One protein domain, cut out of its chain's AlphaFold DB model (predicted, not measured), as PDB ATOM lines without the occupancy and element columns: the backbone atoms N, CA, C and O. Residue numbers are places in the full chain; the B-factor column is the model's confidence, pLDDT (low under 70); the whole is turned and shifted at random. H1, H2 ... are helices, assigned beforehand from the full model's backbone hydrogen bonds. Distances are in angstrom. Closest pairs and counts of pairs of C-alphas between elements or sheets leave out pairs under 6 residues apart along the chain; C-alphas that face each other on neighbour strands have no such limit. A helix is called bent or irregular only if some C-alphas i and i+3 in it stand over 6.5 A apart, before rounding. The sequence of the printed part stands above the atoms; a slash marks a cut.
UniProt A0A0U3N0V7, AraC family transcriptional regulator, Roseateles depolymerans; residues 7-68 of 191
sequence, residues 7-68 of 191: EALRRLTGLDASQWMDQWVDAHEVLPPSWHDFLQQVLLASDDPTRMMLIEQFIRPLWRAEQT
ATOM      1  N   GLU A   7     -39.965  21.158  15.744       68.81
ATOM      2  CA  GLU A   7     -39.114  21.133  16.938       68.81
ATOM      3  C   GLU A   7     -37.624  21.131  16.603       68.81
ATOM      4  O   GLU A   7     -36.830  21.650  17.385       68.81
ATOM      5  N   ALA A   8     -37.233  20.567  15.457       76.62
ATOM      6  CA  ALA A   8     -35.847  20.595  15.012       76.62
ATOM      7  C   ALA A   8     -35.429  22.027  14.674       76.62
ATOM      8  O   ALA A   8     -34.382  22.463  15.139       76.62
ATOM      9  N   LEU A   9     -36.273  22.786  13.965       81.25
ATOM     10  CA  LEU A   9     -36.000  24.194  13.678       81.25
ATOM     11  C   LEU A   9     -35.820  24.986  14.976       81.25
ATOM     12  O   LEU A   9     -34.805  25.658  15.142       81.25
ATOM     13  N   ARG A  10     -36.742  24.842  15.936       80.62
ATOM     14  CA  ARG A  10     -36.647  25.522  17.235       80.62
ATOM     15  C   ARG A  10     -35.406  25.124  18.033       80.62
ATOM     16  O   ARG A  10     -34.798  25.985  18.651       80.62
ATOM     17  N   ARG A  11     -35.017  23.849  18.043       80.38
ATOM     18  CA  ARG A  11     -33.796  23.400  18.737       80.38
ATOM     19  C   ARG A  11     -32.533  23.957  18.090       80.38
ATOM     20  O   ARG A  11     -31.639  24.417  18.782       80.38
ATOM     21  N   LEU A  12     -32.491  23.952  16.763       84.00
ATOM     22  CA  LEU A  12     -31.327  24.380  15.995       84.00
ATOM     23  C   LEU A  12     -31.154  25.908  15.962       84.00
ATOM     24  O   LEU A  12     -30.039  26.390  15.780       84.00
ATOM     25  N   THR A  13     -32.241  26.671  16.111       85.62
ATOM     26  CA  THR A  13     -32.240  28.136  15.922       85.62
ATOM     27  C   THR A  13     -32.699  28.929  17.145       85.62
ATOM     28  O   THR A  13     -32.451  30.126  17.224       85.62
ATOM     29  N   GLY A  14     -33.392  28.297  18.094       84.38
ATOM     30  CA  GLY A  14     -34.063  28.964  19.212       84.38
ATOM     31  C   GLY A  14     -35.370  29.678  18.845       84.38
ATOM     32  O   GLY A  14     -36.022  30.224  19.735       84.38
ATOM     33  N   LEU A  15     -35.774  29.670  17.571       85.44
ATOM     34  CA  LEU A  15     -36.904  30.458  17.083       85.44
ATOM     35  C   LEU A  15     -38.261  29.955  17.575       85.44
ATOM     36  O   LEU A  15     -38.514  28.751  17.687       85.44
ATOM     37  N   ASP A  16     -39.167  30.906  17.800       82.31
ATOM     38  CA  ASP A  16     -40.595  30.641  17.934       82.31
ATOM     39  C   ASP A  16     -41.236  30.646  16.539       82.31
ATOM     40  O   ASP A  16     -41.590  31.689  15.990       82.31
ATOM     41  N   ALA A  17     -41.381  29.454  15.954       77.12
ATOM     42  CA  ALA A  17     -41.971  29.284  14.626       77.12
ATOM     43  C   ALA A  17     -43.422  29.796  14.539       77.12
ATOM     44  O   ALA A  17     -43.900  30.082  13.443       77.12
ATOM     45  N   SER A  18     -44.126  29.958  15.671       76.38
ATOM     46  CA  SER A  18     -45.504  30.463  15.678       76.38
ATOM     47  C   SER A  18     -45.628  31.906  15.186       76.38
ATOM     48  O   SER A  18     -46.701  32.299  14.732       76.38
ATOM     49  N   GLN A  19     -44.540  32.679  15.238       82.88
ATOM     50  CA  GLN A  19     -44.494  34.066  14.769       82.88
ATOM     51  C   GLN A  19     -44.404  34.177  13.240       82.88
ATOM     52  O   GLN A  19     -44.734  35.224  12.688       82.88
ATOM     53  N   TRP A  20     -44.006  33.094  12.568       83.31
ATOM     54  CA  TRP A  20     -43.640  33.080  11.149       83.31
ATOM     55  C   TRP A  20     -44.506  32.123  10.319       83.31
ATOM     56  O   TRP A  20     -44.099  31.663   9.256       83.31
ATOM     57  N   MET A  21     -45.705  31.790  10.805       80.44
ATOM     58  CA  MET A  21     -46.635  30.927  10.071       80.44
ATOM     59  C   MET A  21     -47.306  31.653   8.905       80.44
ATOM     60  O   MET A  21     -47.500  32.867   8.958       80.44
ATOM     61  N   ASP A  22     -47.680  30.873   7.884       78.56
ATOM     62  CA  ASP A  22     -48.459  31.288   6.708       78.56
ATOM     63  C   ASP A  22     -47.901  32.514   5.964       78.56
ATOM     64  O   ASP A  22     -48.642  33.294   5.365       78.56
ATOM     65  N   GLN A  23     -46.576  32.680   5.985       82.62
ATOM     66  CA  GLN A  23     -45.890  33.798   5.342       82.62
ATOM     67  C   GLN A  23     -44.557  33.373   4.723       82.62
ATOM     68  O   GLN A  23     -43.932  32.399   5.143       82.62
ATOM     69  N   TRP A  24     -44.121  34.142   3.728       85.56
ATOM     70  CA  TRP A  24     -42.786  34.056   3.147       85.56
ATOM     71  C   TRP A  24     -41.961  35.217   3.689       85.56
ATOM     72  O   TRP A  24     -42.367  36.369   3.556       85.56
ATOM     73  N   VAL A  25     -40.826  34.905   4.301       88.50
ATOM     74  CA  VAL A  25     -39.946  35.876   4.955       88.50
ATOM     75  C   VAL A  25     -38.500  35.588   4.572       88.50
ATOM     76  O   VAL A  25     -38.150  34.437   4.296       88.50
ATOM     77  N   ASP A  26     -37.675  36.633   4.518       89.12
ATOM     78  CA  ASP A  26     -36.249  36.477   4.263       89.12
ATOM     79  C   ASP A  26     -35.597  35.694   5.414       89.12
ATOM     80  O   ASP A  26     -35.764  35.995   6.598       89.12
ATOM     81  N   ALA A  27     -34.833  34.666   5.056       88.25
ATOM     82  CA  ALA A  27     -34.109  33.845   6.009       88.25
ATOM     83  C   ALA A  27     -33.098  34.665   6.836       88.25
ATOM     84  O   ALA A  27     -32.875  34.323   7.996       88.25
ATOM     85  N   HIS A  28     -32.536  35.748   6.287       89.50
ATOM     86  CA  HIS A  28     -31.615  36.655   6.983       89.50
ATOM     87  C   HIS A  28     -32.294  37.559   8.024       89.50
ATOM     88  O   HIS A  28     -31.618  38.101   8.899       89.50
ATOM     89  N   GLU A  29     -33.614  37.741   7.944       88.31
ATOM     90  CA  GLU A  29     -34.380  38.513   8.932       88.31
ATOM     91  C   GLU A  29     -34.796  37.660  10.135       88.31
ATOM     92  O   GLU A  29     -35.024  38.184  11.226       88.31
ATOM     93  N   VAL A  30     -34.898  36.342   9.940       89.75
ATOM     94  CA  VAL A  30     -35.476  35.423  10.927       89.75
ATOM     95  C   VAL A  30     -34.436  34.517  11.566       89.75
ATOM     96  O   VAL A  30     -34.505  34.276  12.770       89.75
ATOM     97  N   LEU A  31     -33.488  33.979  10.798       89.94
ATOM     98  CA  LEU A  31     -32.505  33.043  11.336       89.94
ATOM     99  C   LEU A  31     -31.416  33.770  12.141       89.94
ATOM    100  O   LEU A  31     -31.111  34.933  11.885       89.94
ATOM    101  N   PRO A  32     -30.794  33.092  13.123       90.50
ATOM    102  CA  PRO A  32     -29.681  33.674  13.860       90.50
ATOM    103  C   PRO A  32     -28.524  34.057  12.921       90.50
ATOM    104  O   PRO A  32     -28.253  33.312  11.977       90.50
ATOM    105  N   PRO A  33     -27.744  35.113  13.231       91.44
ATOM    106  CA  PRO A  33     -26.610  35.530  12.400       91.44
ATOM    107  C   PRO A  33     -25.594  34.418  12.103       91.44
ATOM    108  O   PRO A  33     -24.958  34.427  11.054       91.44
ATOM    109  N   SER A  34     -25.481  33.418  12.988       90.69
ATOM    110  CA  SER A  34     -24.635  32.235  12.786       90.69
ATOM    111  C   SER A  34     -25.024  31.371  11.577       90.69
ATOM    112  O   SER A  34     -24.234  30.526  11.166       90.69
ATOM    113  N   TRP A  35     -26.214  31.563  11.003       93.19
ATOM    114  CA  TRP A  35     -26.692  30.854   9.814       93.19
ATOM    115  C   TRP A  35     -26.396  31.600   8.509       93.19
ATOM    116  O   TRP A  35     -26.457  30.988   7.447       93.19
ATOM    117  N   HIS A  36     -26.078  32.897   8.551       93.31
ATOM    118  CA  HIS A  36     -26.031  33.738   7.349       93.31
ATOM    119  C   HIS A  36     -24.937  33.318   6.366       93.31
ATOM    120  O   HIS A  36     -25.216  33.169   5.176       93.31
ATOM    121  N   ASP A  37     -23.729  33.044   6.861       93.75
ATOM    122  CA  ASP A  37     -22.621  32.583   6.018       93.75
ATOM    123  C   ASP A  37     -22.954  31.249   5.342       93.75
ATOM    124  O   ASP A  37     -22.653  31.045   4.167       93.75
ATOM    125  N   PHE A  38     -23.622  30.350   6.068       93.44
ATOM    126  CA  PHE A  38     -24.096  29.077   5.533       93.44
ATOM    127  C   PHE A  38     -25.125  29.282   4.411       93.44
ATOM    128  O   PHE A  38     -24.984  28.688   3.339       93.44
ATOM    129  N   LEU A  39     -26.129  30.142   4.620       92.88
ATOM    130  CA  LEU A  39     -27.143  30.453   3.605       92.88
ATOM    131  C   LEU A  39     -26.497  31.004   2.331       92.88
ATOM    132  O   LEU A  39     -26.823  30.555   1.231       92.88
ATOM    133  N   GLN A  40     -25.542  31.925   2.482       93.75
ATOM    134  CA  GLN A  40     -24.826  32.519   1.360       93.75
ATOM    135  C   GLN A  40     -23.982  31.477   0.610       93.75
ATOM    136  O   GLN A  40     -24.014  31.438  -0.619       93.75
ATOM    137  N   GLN A  41     -23.272  30.596   1.320       94.19
ATOM    138  CA  GLN A  41     -22.481  29.527   0.697       94.19
ATOM    139  C   GLN A  41     -23.354  28.551  -0.101       94.19
ATOM    140  O   GLN A  41     -23.003  28.196  -1.225       94.19
ATOM    141  N   VAL A  42     -24.513  28.151   0.432       93.38
ATOM    142  CA  VAL A  42     -25.456  27.275  -0.285       93.38
ATOM    143  C   VAL A  42     -26.062  27.981  -1.498       93.38
ATOM    144  O   VAL A  42     -26.214  27.358  -2.549       93.38
ATOM    145  N   LEU A  43     -26.389  29.270  -1.379       91.50
ATOM    146  CA  LEU A  43     -26.942  30.058  -2.481       91.50
ATOM    147  C   LEU A  43     -25.945  30.201  -3.642       91.50
ATOM    148  O   LEU A  43     -26.341  30.087  -4.802       91.50
ATOM    149  N   LEU A  44     -24.666  30.423  -3.324       95.25
ATOM    150  CA  LEU A  44     -23.587  30.626  -4.298       95.25
ATOM    151  C   LEU A  44     -22.993  29.324  -4.856       95.25
ATOM    152  O   LEU A  44     -22.247  29.372  -5.832       95.25
ATOM    153  N   ALA A  45     -23.301  28.167  -4.265       95.19
ATOM    154  CA  ALA A  45     -22.793  26.885  -4.736       95.19
ATOM    155  C   ALA A  45     -23.274  26.563  -6.162       95.19
ATOM    156  O   ALA A  45     -24.461  26.711  -6.491       95.19
ATOM    157  N   SER A  46     -22.333  26.080  -6.979       91.38
ATOM    158  CA  SER A  46     -22.471  25.830  -8.420       91.38
ATOM    159  C   SER A  46     -23.382  24.660  -8.780       91.38
ATOM    160  O   SER A  46     -23.931  24.636  -9.878       91.38
ATOM    161  N   ASP A  47     -23.532  23.694  -7.877       92.50
ATOM    162  CA  ASP A  47     -24.201  22.422  -8.141       92.50
ATOM    163  C   ASP A  47     -24.831  21.826  -6.873       92.50
ATOM    164  O   ASP A  47     -24.457  22.147  -5.740       92.50
ATOM    165  N   ASP A  48     -25.816  20.950  -7.080       88.56
ATOM    166  CA  ASP A  48     -26.569  20.306  -6.002       88.56
ATOM    167  C   ASP A  48     -25.712  19.412  -5.082       88.56
ATOM    168  O   ASP A  48     -25.915  19.479  -3.867       88.56
ATOM    169  N   PRO A  49     -24.729  18.624  -5.573       91.38
ATOM    170  CA  PRO A  49     -23.808  17.889  -4.703       91.38
ATOM    171  C   PRO A  49     -23.061  18.791  -3.715       91.38
ATOM    172  O   PRO A  49     -23.001  18.489  -2.519       91.38
ATOM    173  N   THR A  50     -22.551  19.930  -4.183       92.62
ATOM    174  CA  THR A  50     -21.867  20.911  -3.334       92.62
ATOM    175  C   THR A  50     -22.826  21.518  -2.312       92.62
ATOM    176  O   THR A  50     -22.489  21.617  -1.130       92.62
ATOM    177  N   ARG A  51     -24.058  21.853  -2.721       92.94
ATOM    178  CA  ARG A  51     -25.109  22.335  -1.803       92.94
ATOM    179  C   ARG A  51     -25.399  21.319  -0.704       92.94
ATOM    180  O   ARG A  51     -25.418  21.688   0.467       92.94
ATOM    181  N   MET A  52     -25.577  20.048  -1.061       89.31
ATOM    182  CA  MET A  52     -25.833  18.969  -0.101       89.31
ATOM    183  C   MET A  52     -24.679  18.791   0.885       89.31
ATOM    184  O   MET A  52     -24.914  18.706   2.088       89.31
ATOM    185  N   MET A  53     -23.435  18.816   0.402       93.00
ATOM    186  CA  MET A  53     -22.254  18.747   1.263       93.00
ATOM    187  C   MET A  53     -22.220  19.896   2.284       93.00
ATOM    188  O   MET A  53     -22.009  19.646   3.470       93.00
ATOM    189  N   LEU A  54     -22.457  21.139   1.847       93.62
ATOM    190  CA  LEU A  54     -22.474  22.322   2.720       93.62
ATOM    191  C   LEU A  54     -23.572  22.229   3.788       93.62
ATOM    192  O   LEU A  54     -23.326  22.482   4.969       93.62
ATOM    193  N   ILE A  55     -24.773  21.810   3.382       91.88
ATOM    194  CA  ILE A  55     -25.910  21.563   4.279       91.88
ATOM    195  C   ILE A  55     -25.544  20.530   5.339       91.88
ATOM    196  O   ILE A  55     -25.768  20.756   6.531       91.88
ATOM    197  N   GLU A  56     -24.970  19.401   4.934       89.94
ATOM    198  CA  GLU A  56     -24.598  18.350   5.873       89.94
ATOM    199  C   GLU A  56     -23.503  18.792   6.839       89.94
ATOM    200  O   GLU A  56     -23.614  18.525   8.038       89.94
ATOM    201  N   GLN A  57     -22.465  19.473   6.351       92.88
ATOM    202  CA  GLN A  57     -21.367  19.961   7.185       92.88
ATOM    203  C   GLN A  57     -21.846  20.955   8.245       92.88
ATOM    204  O   GLN A  57     -21.368  20.908   9.378       92.88
ATOM    205  N   PHE A  58     -22.817  21.803   7.904       92.19
ATOM    206  CA  PHE A  58     -23.362  22.797   8.822       92.19
ATOM    207  C   PHE A  58     -24.370  22.200   9.821       92.19
ATOM    208  O   PHE A  58     -24.246  22.395  11.031       92.19
ATOM    209  N   ILE A  59     -25.354  21.427   9.351       89.19
ATOM    210  CA  ILE A  59     -26.472  20.956  10.188       89.19
ATOM    211  C   ILE A  59     -26.080  19.769  11.079       89.19
ATOM    212  O   ILE A  59     -26.536  19.669  12.222       89.19
ATOM    213  N   ARG A  60     -25.232  18.852  10.595       86.19
ATOM    214  CA  ARG A  60     -24.860  17.622  11.320       86.19
ATOM    215  C   ARG A  60     -24.256  17.869  12.711       86.19
ATOM    216  O   ARG A  60     -24.681  17.170  13.636       86.19
ATOM    217  N   PRO A  61     -23.294  18.790  12.919       87.25
ATOM    218  CA  PRO A  61     -22.756  19.053  14.254       87.25
ATOM    219  C   PRO A  61     -23.795  19.686  15.189       87.25
ATOM    220  O   PRO A  61     -23.908  19.242  16.332       87.25
ATOM    221  N   LEU A  62     -24.608  20.630  14.697       84.50
ATOM    222  CA  LEU A  62     -25.695  21.248  15.470       84.50
ATOM    223  C   LEU A  62     -26.699  20.190  15.951       84.50
ATOM    224  O   LEU A  62     -27.069  20.141  17.122       84.50
ATOM    225  N   TRP A  63     -27.074  19.270  15.062       78.19
ATOM    226  CA  TRP A  63     -27.998  18.189  15.388       78.19
ATOM    227  C   TRP A  63     -27.397  17.151  16.349       78.19
ATOM    228  O   TRP A  63     -28.119  16.555  17.148       78.19
ATOM    229  N   ARG A  64     -26.082  16.896  16.295       78.38
ATOM    230  CA  ARG A  64     -25.400  15.988  17.238       78.38
ATOM    231  C   ARG A  64     -25.333  16.558  18.652       78.38
ATOM    232  O   ARG A  64     -25.515  15.794  19.595       78.38
ATOM    233  N   ALA A  65     -25.112  17.864  18.790       74.31
ATOM    234  CA  ALA A  65     -25.118  18.539  20.088       74.31
ATOM    235  C   ALA A  65     -26.490  18.435  20.787       74.31
ATOM    236  O   ALA A  65     -26.559  18.239  21.996       74.31
ATOM    237  N   GLU A  66     -27.578  18.466  20.015       67.06
ATOM    238  CA  GLU A  66     -28.953  18.333  20.520       67.06
ATOM    239  C   GLU A  66     -29.369  16.878  20.831       67.06
ATOM    240  O   GLU A  66     -30.213  16.626  21.694       67.06
ATOM    241  N   GLN A  67     -28.784  15.885  20.149       59.34
ATOM    242  CA  GLN A  67     -29.136  14.462  20.298       59.34
ATOM    243  C   GLN A  67     -28.706  13.826  21.625       59.34
ATOM    244  O   GLN A  67     -29.170  12.732  21.948       59.34
ATOM    245  N   THR A  68     -27.877  14.492  22.433       51.78
ATOM    246  CA  THR A  68     -27.517  14.004  23.777       51.78
ATOM    247  C   THR A  68     -28.733  13.969  24.725       51.78
ATOM    248  O   THR A  68     -28.677  13.342  25.781       51.78
TER     249      THR A  68
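What this domain is: This is residues 7 to 68 of the 191 residues of the protein "AraC family transcriptional regulator" of Roseateles depolymerans (UniProt A0A0U3N0V7). A helical hairpin, H4 and the long H5, makes one side of this domain; the stretch with H1, H2 and H3 makes a loose arc from the last part of H5 round to the start of H4. H1 crosses H5 near its last residues, while residues 21 to 26 of the arc stick out. The printed part has 62 residues with five named helices, H1 to H5 in chain order, and no named strand: it is all helix. It is only just loose, close to compact, with a radius of gyration of the C-alphas of 12.7 A and spans of 33 by 32 by 19 A.

How they stand to each other: Start at H1, residues 7 to 13; it touches residues 62 to 66 alone of H5, residues 48 to 66, about perpendicular at 83 degrees, the closest C-alphas being Leu 12 and Leu 62, 6.5 A apart. H2, residues 17 to 20, is close to H1 but not clearly touching, with C-alphas 10 and 17 the closest at 7.0 A. H3, residues 27 to 30, is only just apart from H2, at 8.5 A. H4, residues 33 to 44, is close to H3 but not clearly touching: look at His 28 and His 36, the closest C-alphas, 6.3 A apart. In the hairpin, residues 38 to 43 of H4 touch residues 50 to 58 of H5 at a shallow tilt of 20 degrees, opposite ways; the closest C-alphas, Val 42 and Arg 51, are 5.2 A apart. Every O i to N i+4 pair is within hydrogen-bond range in H1, against 6 of 8 in H4 and 13 of 15 in H5; H2 and H3 are too short for such a pair.

Where its parts are: Find C-alpha 7 at (-39.114, 21.133, 16.938), where H1 begins. H4 runs 17.7 A from C-alpha 33 at (-26.610, 35.530, 12.400); it is irregular, with C-alphas 34 and 37 7.1 A apart. H5 runs 26.7 A to C-alpha 66 at (-28.953, 18.333, 20.520), with a kink of 28 degrees near residue 59; it is only just irregular, C-alphas 58 and 61 being 6.6 A apart.

The domain as a whole: The two C-alphas farthest apart, Ser 46 and Thr 68, are 34.7 A from each other. The printed part has no cut and no long link. Mean pLDDT of the printed part is 86.0; residue 7 and residues 66 to 68 are under 70.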